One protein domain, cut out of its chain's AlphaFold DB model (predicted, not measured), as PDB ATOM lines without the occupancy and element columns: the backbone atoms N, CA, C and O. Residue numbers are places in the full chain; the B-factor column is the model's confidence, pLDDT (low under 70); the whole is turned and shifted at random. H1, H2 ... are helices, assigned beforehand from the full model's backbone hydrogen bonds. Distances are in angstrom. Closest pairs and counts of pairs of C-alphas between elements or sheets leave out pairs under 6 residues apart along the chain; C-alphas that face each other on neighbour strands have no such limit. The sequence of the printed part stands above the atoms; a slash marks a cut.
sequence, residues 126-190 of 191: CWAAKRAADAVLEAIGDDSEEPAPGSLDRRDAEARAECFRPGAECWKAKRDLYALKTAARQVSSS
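This is residues 126 to 190 of the 191 residues of an uncharacterized protein of Cordyceps sp. RAO-2017 (UniProt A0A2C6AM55). H3, the longest helix, and H1 make a narrow V, and H2 with the unnamed residues 141 to 153 closes its wide end into a flat, open frame. The 65 printed residues, with three named helices in the order H1, H2, H3 and no named strand, are all helix by class. The whole is loose, with a radius of gyration of the C-alphas of 14.8 A and spans of 45 by 26 by 13 A.

H3, residues 169 to 189, measures 29.9 A and ends at C-alpha 189 (40.634, -18.627, 18.630). H1, residues 126 to 140, measures 21.1 A from C-alpha 126 (28.995, -16.621, 19.111). H2 is residues 154 to 163.

H3 touches H1, closest at the C-alphas of Ala 133 and Ala 184, 4.7 A; they run opposite ways at 35.4 degrees, only just a steep tilt. With residues 169 to 171 alone, H3 only just touches H2, with 3 pairs of C-alphas within 8 A, only at the corner; the closest are Cys 163 and Cys 170, 4.9 A. H1 and H2 are apart. In H1, H2 and H3 every O i to N i+4 pair is within hydrogen-bond range.

The farthest C-alphas, Cys 126 and Arg 154, are 45.7 A apart. The printed part has no cut; H1 to H2 is a long link. Residues 142 to 152 and 190 have pLDDT under 70.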
ATOM      1  N   CYS A 126      27.586 -16.262  19.042       83.50
ATOM      2  CA  CYS A 126      28.995 -16.621  19.111       83.50
ATOM      3  C   CYS A 126      29.500 -17.341  17.846       83.50
ATOM      4  O   CYS A 126      30.544 -16.991  17.300       83.50
ATOM      5  N   TRP A 127      28.736 -18.313  17.338       83.38
ATOM      6  CA  TRP A 127      29.062 -19.036  16.106       83.38
ATOM      7  C   TRP A 127      29.093 -18.103  14.892       83.38
ATOM      8  O   TRP A 127      30.008 -18.169  14.071       83.38
ATOM      9  N   ALA A 128      28.138 -17.171  14.818       82.88
ATOM     10  CA  ALA A 128      28.112 -16.143  13.783       82.88
ATOM     11  C   ALA A 128      29.346 -15.225  13.855       82.88
ATOM     12  O   ALA A 128      29.956 -14.938  12.825       82.88
ATOM     13  N   ALA A 129      29.757 -14.815  15.061       83.12
ATOM     14  CA  ALA A 129      30.954 -14.000  15.262       83.12
ATOM     15  C   ALA A 129      32.239 -14.736  14.847       83.12
ATOM     16  O   ALA A 129      33.076 -14.155  14.157       83.12
ATOM     17  N   LYS A 130      32.372 -16.026  15.187       86.44
ATOM     18  CA  LYS A 130      33.502 -16.861  14.756       86.44
ATOM     19  C   LYS A 130      33.570 -16.993  13.235       86.44
ATOM     20  O   LYS A 130      34.612 -16.726  12.651       86.44
ATOM     21  N   ARG A 131      32.450 -17.303  12.572       87.12
ATOM     22  CA  ARG A 131      32.392 -17.402  11.101       87.12
ATOM     23  C   ARG A 131      32.698 -16.081  10.405       87.12
ATOM     24  O   ARG A 131      33.357 -16.079   9.371       87.12
ATOM     25  N   ALA A 132      32.240 -14.966  10.968       88.00
ATOM     26  CA  ALA A 132      32.592 -13.645  10.463       88.00
ATOM     27  C   ALA A 132      34.098 -13.375  10.608       88.00
ATOM     28  O   ALA A 132      34.720 -12.883   9.670       88.00
ATOM     29  N   ALA A 133      34.701 -13.742  11.742       86.31
ATOM     30  CA  ALA A 133      36.140 -13.617  11.952       86.31
ATOM     31  C   ALA A 133      36.950 -14.515  11.002       86.31
ATOM     32  O   ALA A 133      37.922 -14.045  10.413       86.31
ATOM     33  N   ASP A 134      36.524 -15.760  10.786       87.00
ATOM     34  CA  ASP A 134      37.161 -16.683   9.841       87.00
ATOM     35  C   ASP A 134      37.091 -16.152   8.401       87.00
ATOM     36  O   ASP A 134      38.096 -16.162   7.695       87.00
ATOM     37  N   ALA A 135      35.947 -15.597   7.985       90.88
ATOM     38  CA  ALA A 135      35.800 -14.970   6.670       90.88
ATOM     39  C   ALA A 135      36.706 -13.737   6.504       90.88
ATOM     40  O   ALA A 135      37.246 -13.503   5.425       90.88
ATOM     41  N   VAL A 136      36.908 -12.952   7.568       89.06
ATOM     42  CA  VAL A 136      37.862 -11.833   7.561       89.06
ATOM     43  C   VAL A 136      39.299 -12.340   7.421       89.06
ATOM     44  O   VAL A 136      40.071 -11.762   6.660       89.06
ATOM     45  N   LEU A 137      39.669 -13.419   8.116       89.06
ATOM     46  CA  LEU A 137      41.000 -14.021   7.991       89.06
ATOM     47  C   LEU A 137      41.246 -14.582   6.585       89.06
ATOM     48  O   LEU A 137      42.333 -14.387   6.045       89.06
ATOM     49  N   GLU A 138      40.239 -15.216   5.984       89.31
ATOM     50  CA  GLU A 138      40.291 -15.710   4.605       89.31
ATOM     51  C   GLU A 138      40.427 -14.558   3.597       89.31
ATOM     52  O   GLU A 138      41.268 -14.618   2.704       89.31
ATOM     53  N   ALA A 139      39.664 -13.476   3.773       88.19
ATOM     54  CA  ALA A 139      39.698 -12.318   2.880       88.19
ATOM     55  C   ALA A 139      41.009 -11.518   2.962       88.19
ATOM     56  O   ALA A 139      41.453 -10.967   1.956       88.19
ATOM     57  N   ILE A 140      41.616 -11.422   4.151       86.31
ATOM     58  CA  ILE A 140      42.913 -10.751   4.336       86.31
ATOM     59  C   ILE A 140      44.058 -11.618   3.790       86.31
ATOM     60  O   ILE A 140      45.047 -11.077   3.301       86.31
ATOM     61  N   GLY A 141      43.928 -12.946   3.853       79.19
ATOM     62  CA  GLY A 141      44.964 -13.879   3.420       79.19
ATOM     63  C   GLY A 141      46.189 -13.893   4.339       79.19
ATOM     64  O   GLY A 141      46.240 -13.249   5.400       79.19
ATOM     65  N   ASP A 142      47.205 -14.666   3.950       65.88
ATOM     66  CA  ASP A 142      48.475 -14.691   4.662       65.88
ATOM     67  C   ASP A 142      49.498 -13.776   3.990       65.88
ATOM     68  O   ASP A 142      49.833 -13.940   2.824       65.88
ATOM     69  N   ASP A 143      50.035 -12.817   4.750       62.28
ATOM     70  CA  ASP A 143      51.047 -11.859   4.280       62.28
ATOM     71  C   ASP A 143      52.384 -12.538   3.910       62.28
ATOM     72  O   ASP A 143      53.345 -11.863   3.544       62.28
ATOM     73  N   SER A 144      52.450 -13.863   4.071       55.59
ATOM     74  CA  SER A 144      53.598 -14.736   3.833       55.59
ATOM     75  C   SER A 144      53.827 -15.062   2.359       55.59
ATOM     76  O   SER A 144      54.872 -15.625   2.034       55.59
ATOM     77  N   GLU A 145      52.918 -14.692   1.454       55.84
ATOM     78  CA  GLU A 145      53.227 -14.660   0.023       55.84
ATOM     79  C   GLU A 145      54.110 -13.436  -0.267       55.84
ATOM     80  O   GLU A 145      53.719 -12.467  -0.918       55.84
ATOM     81  N   GLU A 146      55.341 -13.462   0.257       57.69
ATOM     82  CA  GLU A 146      56.409 -12.657  -0.311       57.69
ATOM     83  C   GLU A 146      56.495 -13.063  -1.789       57.69
ATOM     84  O   GLU A 146      56.684 -14.249  -2.087       57.69
ATOM     85  N   PRO A 147      56.318 -12.118  -2.727       59.19
ATOM     86  CA  PRO A 147      56.461 -12.425  -4.135       59.19
ATOM     87  C   PRO A 147      57.826 -13.076  -4.345       59.19
ATOM     88  O   PRO A 147      58.829 -12.594  -3.806       59.19
ATOM     89  N   ALA A 148      57.857 -14.190  -5.083       60.81
ATOM     90  CA  ALA A 148      59.097 -14.891  -5.383       60.81
ATOM     91  C   ALA A 148      60.158 -13.874  -5.845       60.81
ATOM     92  O   ALA A 148      59.825 -12.952  -6.596       60.81
ATOM     93  N   PRO A 149      61.421 -13.983  -5.399       55.00
ATOM     94  CA  PRO A 149      62.443 -13.001  -5.738       55.00
ATOM     95  C   PRO A 149      62.527 -12.835  -7.264       55.00
ATOM     96  O   PRO A 149      62.899 -13.766  -7.975       55.00
ATOM     97  N   GLY A 150      62.138 -11.654  -7.759       63.34
ATOM     98  CA  GLY A 150      62.074 -11.328  -9.189       63.34
ATOM     99  C   GLY A 150      60.689 -11.395  -9.853       63.34
ATOM    100  O   GLY A 150      60.616 -11.150 -11.052       63.34
ATOM    101  N   SER A 151      59.602 -11.692  -9.128       68.06
ATOM    102  CA  SER A 151      58.239 -11.711  -9.693       68.06
ATOM    103  C   SER A 151      57.538 -10.347  -9.706       68.06
ATOM    104  O   SER A 151      56.493 -10.211 -10.337       68.06
ATOM    105  N   LEU A 152      58.096  -9.346  -9.016       68.75
ATOM    106  CA  LEU A 152      57.650  -7.956  -9.090       68.75
ATOM    107  C   LEU A 152      58.536  -7.169 -10.050       68.75
ATOM    108  O   LEU A 152      59.766  -7.220  -9.955       68.75
ATOM    109  N   ASP A 153      57.914  -6.368 -10.912       79.19
ATOM    110  CA  ASP A 153      58.633  -5.352 -11.669       79.19
ATOM    111  C   ASP A 153      59.253  -4.312 -10.724       79.19
ATOM    112  O   ASP A 153      58.765  -4.055  -9.621       79.19
ATOM    113  N   ARG A 154      60.323  -3.644 -11.176       73.94
ATOM    114  CA  ARG A 154      61.053  -2.638 -10.379       73.94
ATOM    115  C   ARG A 154      60.132  -1.578  -9.760       73.94
ATOM    116  O   ARG A 154      60.335  -1.188  -8.617       73.94
ATOM    117  N   ARG A 155      59.109  -1.140 -10.502       73.25
ATOM    118  CA  ARG A 155      58.129  -0.148 -10.028       73.25
ATOM    119  C   ARG A 155      57.286  -0.670  -8.866       73.25
ATOM    120  O   ARG A 155      57.045   0.076  -7.924       73.25
ATOM    121  N   ASP A 156      56.893  -1.938  -8.903       72.69
ATOM    122  CA  ASP A 156      56.080  -2.554  -7.854       72.69
ATOM    123  C   ASP A 156      56.925  -2.878  -6.620       72.69
ATOM    124  O   ASP A 156      56.472  -2.702  -5.491       72.69
ATOM    125  N   ALA A 157      58.190  -3.263  -6.814       72.25
ATOM    126  CA  ALA A 157      59.150  -3.432  -5.726       72.25
ATOM    127  C   ALA A 157      59.444  -2.103  -5.002       72.25
ATOM    128  O   ALA A 157      59.463  -2.061  -3.772       72.25
ATOM    129  N   GLU A 158      59.624  -1.010  -5.749       72.00
ATOM    130  CA  GLU A 158      59.816   0.340  -5.202       72.00
ATOM    131  C   GLU A 158      58.550   0.858  -4.500       72.00
ATOM    132  O   GLU A 158      58.639   1.364  -3.382       72.00
ATOM    133  N   ALA A 159      57.364   0.667  -5.092       72.06
ATOM    134  CA  ALA A 159      56.087   1.018  -4.466       72.06
ATOM    135  C   ALA A 159      55.851   0.231  -3.166       72.06
ATOM    136  O   ALA A 159      55.420   0.793  -2.156       72.06
ATOM    137  N   ARG A 160      56.204  -1.060  -3.152       70.56
ATOM    138  CA  ARG A 160      56.153  -1.898  -1.952       70.56
ATOM    139  C   ARG A 160      57.162  -1.437  -0.897       70.56
ATOM    140  O   ARG A 160      56.814  -1.368   0.277       70.56
ATOM    141  N   ALA A 161      58.389  -1.088  -1.281       72.44
ATOM    142  CA  ALA A 161      59.400  -0.569  -0.356       72.44
ATOM    143  C   ALA A 161      58.980   0.776   0.263       72.44
ATOM    144  O   ALA A 161      59.137   0.986   1.466       72.44
ATOM    145  N   GLU A 162      58.376   1.658  -0.534       74.94
ATOM    146  CA  GLU A 162      57.796   2.922  -0.080       74.94
ATOM    147  C   GLU A 162      56.644   2.689   0.913       74.94
ATOM    148  O   GLU A 162      56.568   3.352   1.947       74.94
ATOM    149  N   CYS A 163      55.814   1.670   0.673       72.88
ATOM    150  CA  CYS A 163      54.771   1.214   1.595       72.88
ATOM    151  C   CYS A 163      55.298   0.770   2.974       72.88
ATOM    152  O   CYS A 163      54.565   0.849   3.961       72.88
ATOM    153  N   PHE A 164      56.550   0.307   3.067       70.00
ATOM    154  CA  PHE A 164      57.178  -0.088   4.333       70.00
ATOM    155  C   PHE A 164      57.790   1.084   5.112       70.00
ATOM    156  O   PHE A 164      58.205   0.893   6.260       70.00
ATOM    157  N   ARG A 165      57.832   2.302   4.550       75.31
ATOM    158  CA  ARG A 165      58.343   3.470   5.276       75.31
ATOM    159  C   ARG A 165      57.351   3.941   6.349       75.31
ATOM    160  O   ARG A 165      56.176   4.163   6.044       75.31
ATOM    161  N   PRO A 166      57.806   4.175   7.596       73.25
ATOM    162  CA  PRO A 166      56.968   4.762   8.636       73.25
ATOM    163  C   PRO A 166      56.357   6.096   8.192       73.25
ATOM    164  O   PRO A 166      57.057   6.968   7.684       73.25
ATOM    165  N   GLY A 167      55.050   6.256   8.405       70.31
ATOM    166  CA  GLY A 167      54.315   7.480   8.068       70.31
ATOM    167  C   GLY A 167      53.695   7.525   6.667       70.31
ATOM    168  O   GLY A 167      52.889   8.419   6.420       70.31
ATOM    169  N   ALA A 168      53.987   6.564   5.782       77.31
ATOM    170  CA  ALA A 168      53.269   6.415   4.515       77.31
ATOM    171  C   ALA A 168      51.818   5.938   4.747       77.31
ATOM    172  O   ALA A 168      51.540   5.191   5.687       77.31
ATOM    173  N   GLU A 169      50.878   6.322   3.878       74.75
ATOM    174  CA  GLU A 169      49.465   5.900   3.982       74.75
ATOM    175  C   GLU A 169      49.313   4.370   3.926       74.75
ATOM    176  O   GLU A 169      48.567   3.769   4.695       74.75
ATOM    177  N   CYS A 170      50.121   3.718   3.094       76.69
ATOM    178  CA  CYS A 170      50.179   2.263   2.996       76.69
ATOM    179  C   CYS A 170      50.736   1.584   4.267       76.69
ATOM    180  O   CYS A 170      50.310   0.486   4.620       76.69
ATOM    181  N   TRP A 171      51.625   2.252   5.013       77.81
ATOM    182  CA  TRP A 171      52.129   1.753   6.300       77.81
ATOM    183  C   TRP A 171      51.034   1.749   7.374       77.81
ATOM    184  O   TRP A 171      50.946   0.810   8.170       77.81
ATOM    185  N   LYS A 172      50.160   2.766   7.368       79.56
ATOM    186  CA  LYS A 172      48.960   2.799   8.219       79.56
ATOM    187  C   LYS A 172      47.999   1.677   7.835       79.56
ATOM    188  O   LYS A 172      47.667   0.868   8.691       79.56
ATOM    189  N   ALA A 173      47.672   1.551   6.546       81.31
ATOM    190  CA  ALA A 173      46.791   0.494   6.046       81.31
ATOM    191  C   ALA A 173      47.298  -0.914   6.409       81.31
ATOM    192  O   ALA A 173      46.524  -1.765   6.836       81.31
ATOM    193  N   LYS A 174      48.613  -1.151   6.322       78.69
ATOM    194  CA  LYS A 174      49.230  -2.413   6.747       78.69
ATOM    195  C   LYS A 174      49.114  -2.645   8.255       78.69
ATOM    196  O   LYS A 174      48.815  -3.759   8.678       78.69
ATOM    197  N   ARG A 175      49.338  -1.621   9.088       83.75
ATOM    198  CA  ARG A 175      49.120  -1.722  10.543       83.75
ATOM    199  C   ARG A 175      47.665  -2.020  10.884       83.75
ATOM    200  O   ARG A 175      47.422  -2.840  11.766       83.75
ATOM    201  N   ASP A 176      46.735  -1.375  10.194       85.12
ATOM    202  CA  ASP A 176      45.304  -1.574  10.397       85.12
ATOM    203  C   ASP A 176      44.907  -2.996   9.987       85.12
ATOM    204  O   ASP A 176      44.262  -3.692  10.766       85.12
ATOM    205  N   LEU A 177      45.400  -3.498   8.848       84.88
ATOM    206  CA  LEU A 177      45.241  -4.903   8.453       84.88
ATOM    207  C   LEU A 177      45.797  -5.873   9.502       84.88
ATOM    208  O   LEU A 177      45.113  -6.827   9.868       84.88
ATOM    209  N   TYR A 178      46.989  -5.619  10.054       84.62
ATOM    210  CA  TYR A 178      47.528  -6.442  11.145       84.62
ATOM    211  C   TYR A 178      46.662  -6.391  12.407       84.62
ATOM    212  O   TYR A 178      46.495  -7.416  13.074       84.62
ATOM    213  N   ALA A 179      46.106  -5.227  12.745       86.38
ATOM    214  CA  ALA A 179      45.213  -5.070  13.886       86.38
ATOM    215  C   ALA A 179      43.903  -5.849  13.677       86.38
ATOM    216  O   ALA A 179      43.514  -6.619  14.555       86.38
ATOM    217  N   LEU A 180      43.285  -5.732  12.496       86.88
ATOM    218  CA  LEU A 180      42.109  -6.515  12.106       86.88
ATOM    219  C   LEU A 180      42.395  -8.019  12.133       86.88
ATOM    220  O   LEU A 180      41.628  -8.771  12.726       86.88
ATOM    221  N   LYS A 181      43.521  -8.461  11.568       87.00
ATOM    222  CA  LYS A 181      43.934  -9.872  11.567       87.00
ATOM    223  C   LYS A 181      44.140 -10.403  12.986       87.00
ATOM    224  O   LYS A 181      43.751 -11.524  13.296       87.00
ATOM    225  N   THR A 182      44.722  -9.595  13.871       88.25
ATOM    226  CA  THR A 182      44.928  -9.962  15.280       88.25
ATOM    227  C   THR A 182      43.604 -10.075  16.028       88.25
ATOM    228  O   THR A 182      43.380 -11.068  16.716       88.25
ATOM    229  N   ALA A 183      42.708  -9.104  15.856       86.38
ATOM    230  CA  ALA A 183      41.381  -9.129  16.461       86.38
ATOM    231  C   ALA A 183      40.544 -10.312  15.943       86.38
ATOM    232  O   ALA A 183      39.943 -11.037  16.731       86.38
ATOM    233  N   ALA A 184      40.569 -10.573  14.633       86.94
ATOM    234  CA  ALA A 184      39.873 -11.706  14.032       86.94
ATOM    235  C   ALA A 184      40.424 -13.047  14.540       86.94
ATOM    236  O   ALA A 184      39.647 -13.931  14.884       86.94
ATOM    237  N   ARG A 185      41.749 -13.188  14.704       87.38
ATOM    238  CA  ARG A 185      42.335 -14.373  15.355       87.38
ATOM    239  C   ARG A 185      41.877 -14.527  16.796       87.38
ATOM    240  O   ARG A 185      41.609 -15.644  17.206       87.38
ATOM    241  N   GLN A 186      41.771 -13.442  17.556       86.50
ATOM    242  CA  GLN A 186      41.261 -13.517  18.925       86.50
ATOM    243  C   GLN A 186      39.804 -13.970  18.960       86.50
ATOM    244  O   GLN A 186      39.466 -14.781  19.803       86.50
ATOM    245  N   VAL A 187      38.953 -13.522  18.039       85.06
ATOM    246  CA  VAL A 187      37.550 -13.971  17.981       85.06
ATOM    247  C   VAL A 187      37.429 -15.409  17.466       85.06
ATOM    248  O   VAL A 187      36.609 -16.170  17.965       85.06
ATOM    249  N   SER A 188      38.257 -15.795  16.494       82.25
ATOM    250  CA  SER A 188      38.283 -17.152  15.931       82.25
ATOM    251  C   SER A 188      38.862 -18.188  16.911       82.25
ATOM    252  O   SER A 188      38.372 -19.320  16.977       82.25
ATOM    253  N   SER A 189      39.879 -17.786  17.687       75.75
ATOM    254  CA  SER A 189      40.634 -18.627  18.630       75.75
ATOM    255  C   SER A 189      40.209 -18.487  20.090       75.75
ATOM    256  O   SER A 189      40.622 -19.310  20.904       75.75
ATOM    257  N   SER A 190      39.451 -17.453  20.463       65.19
ATOM    258  CA  SER A 190      38.654 -17.523  21.685       65.19
ATOM    259  C   SER A 190      37.732 -18.729  21.490       65.19
ATOM    260  O   SER A 190      37.193 -18.864  20.394       65.19
TER     261      SER A 190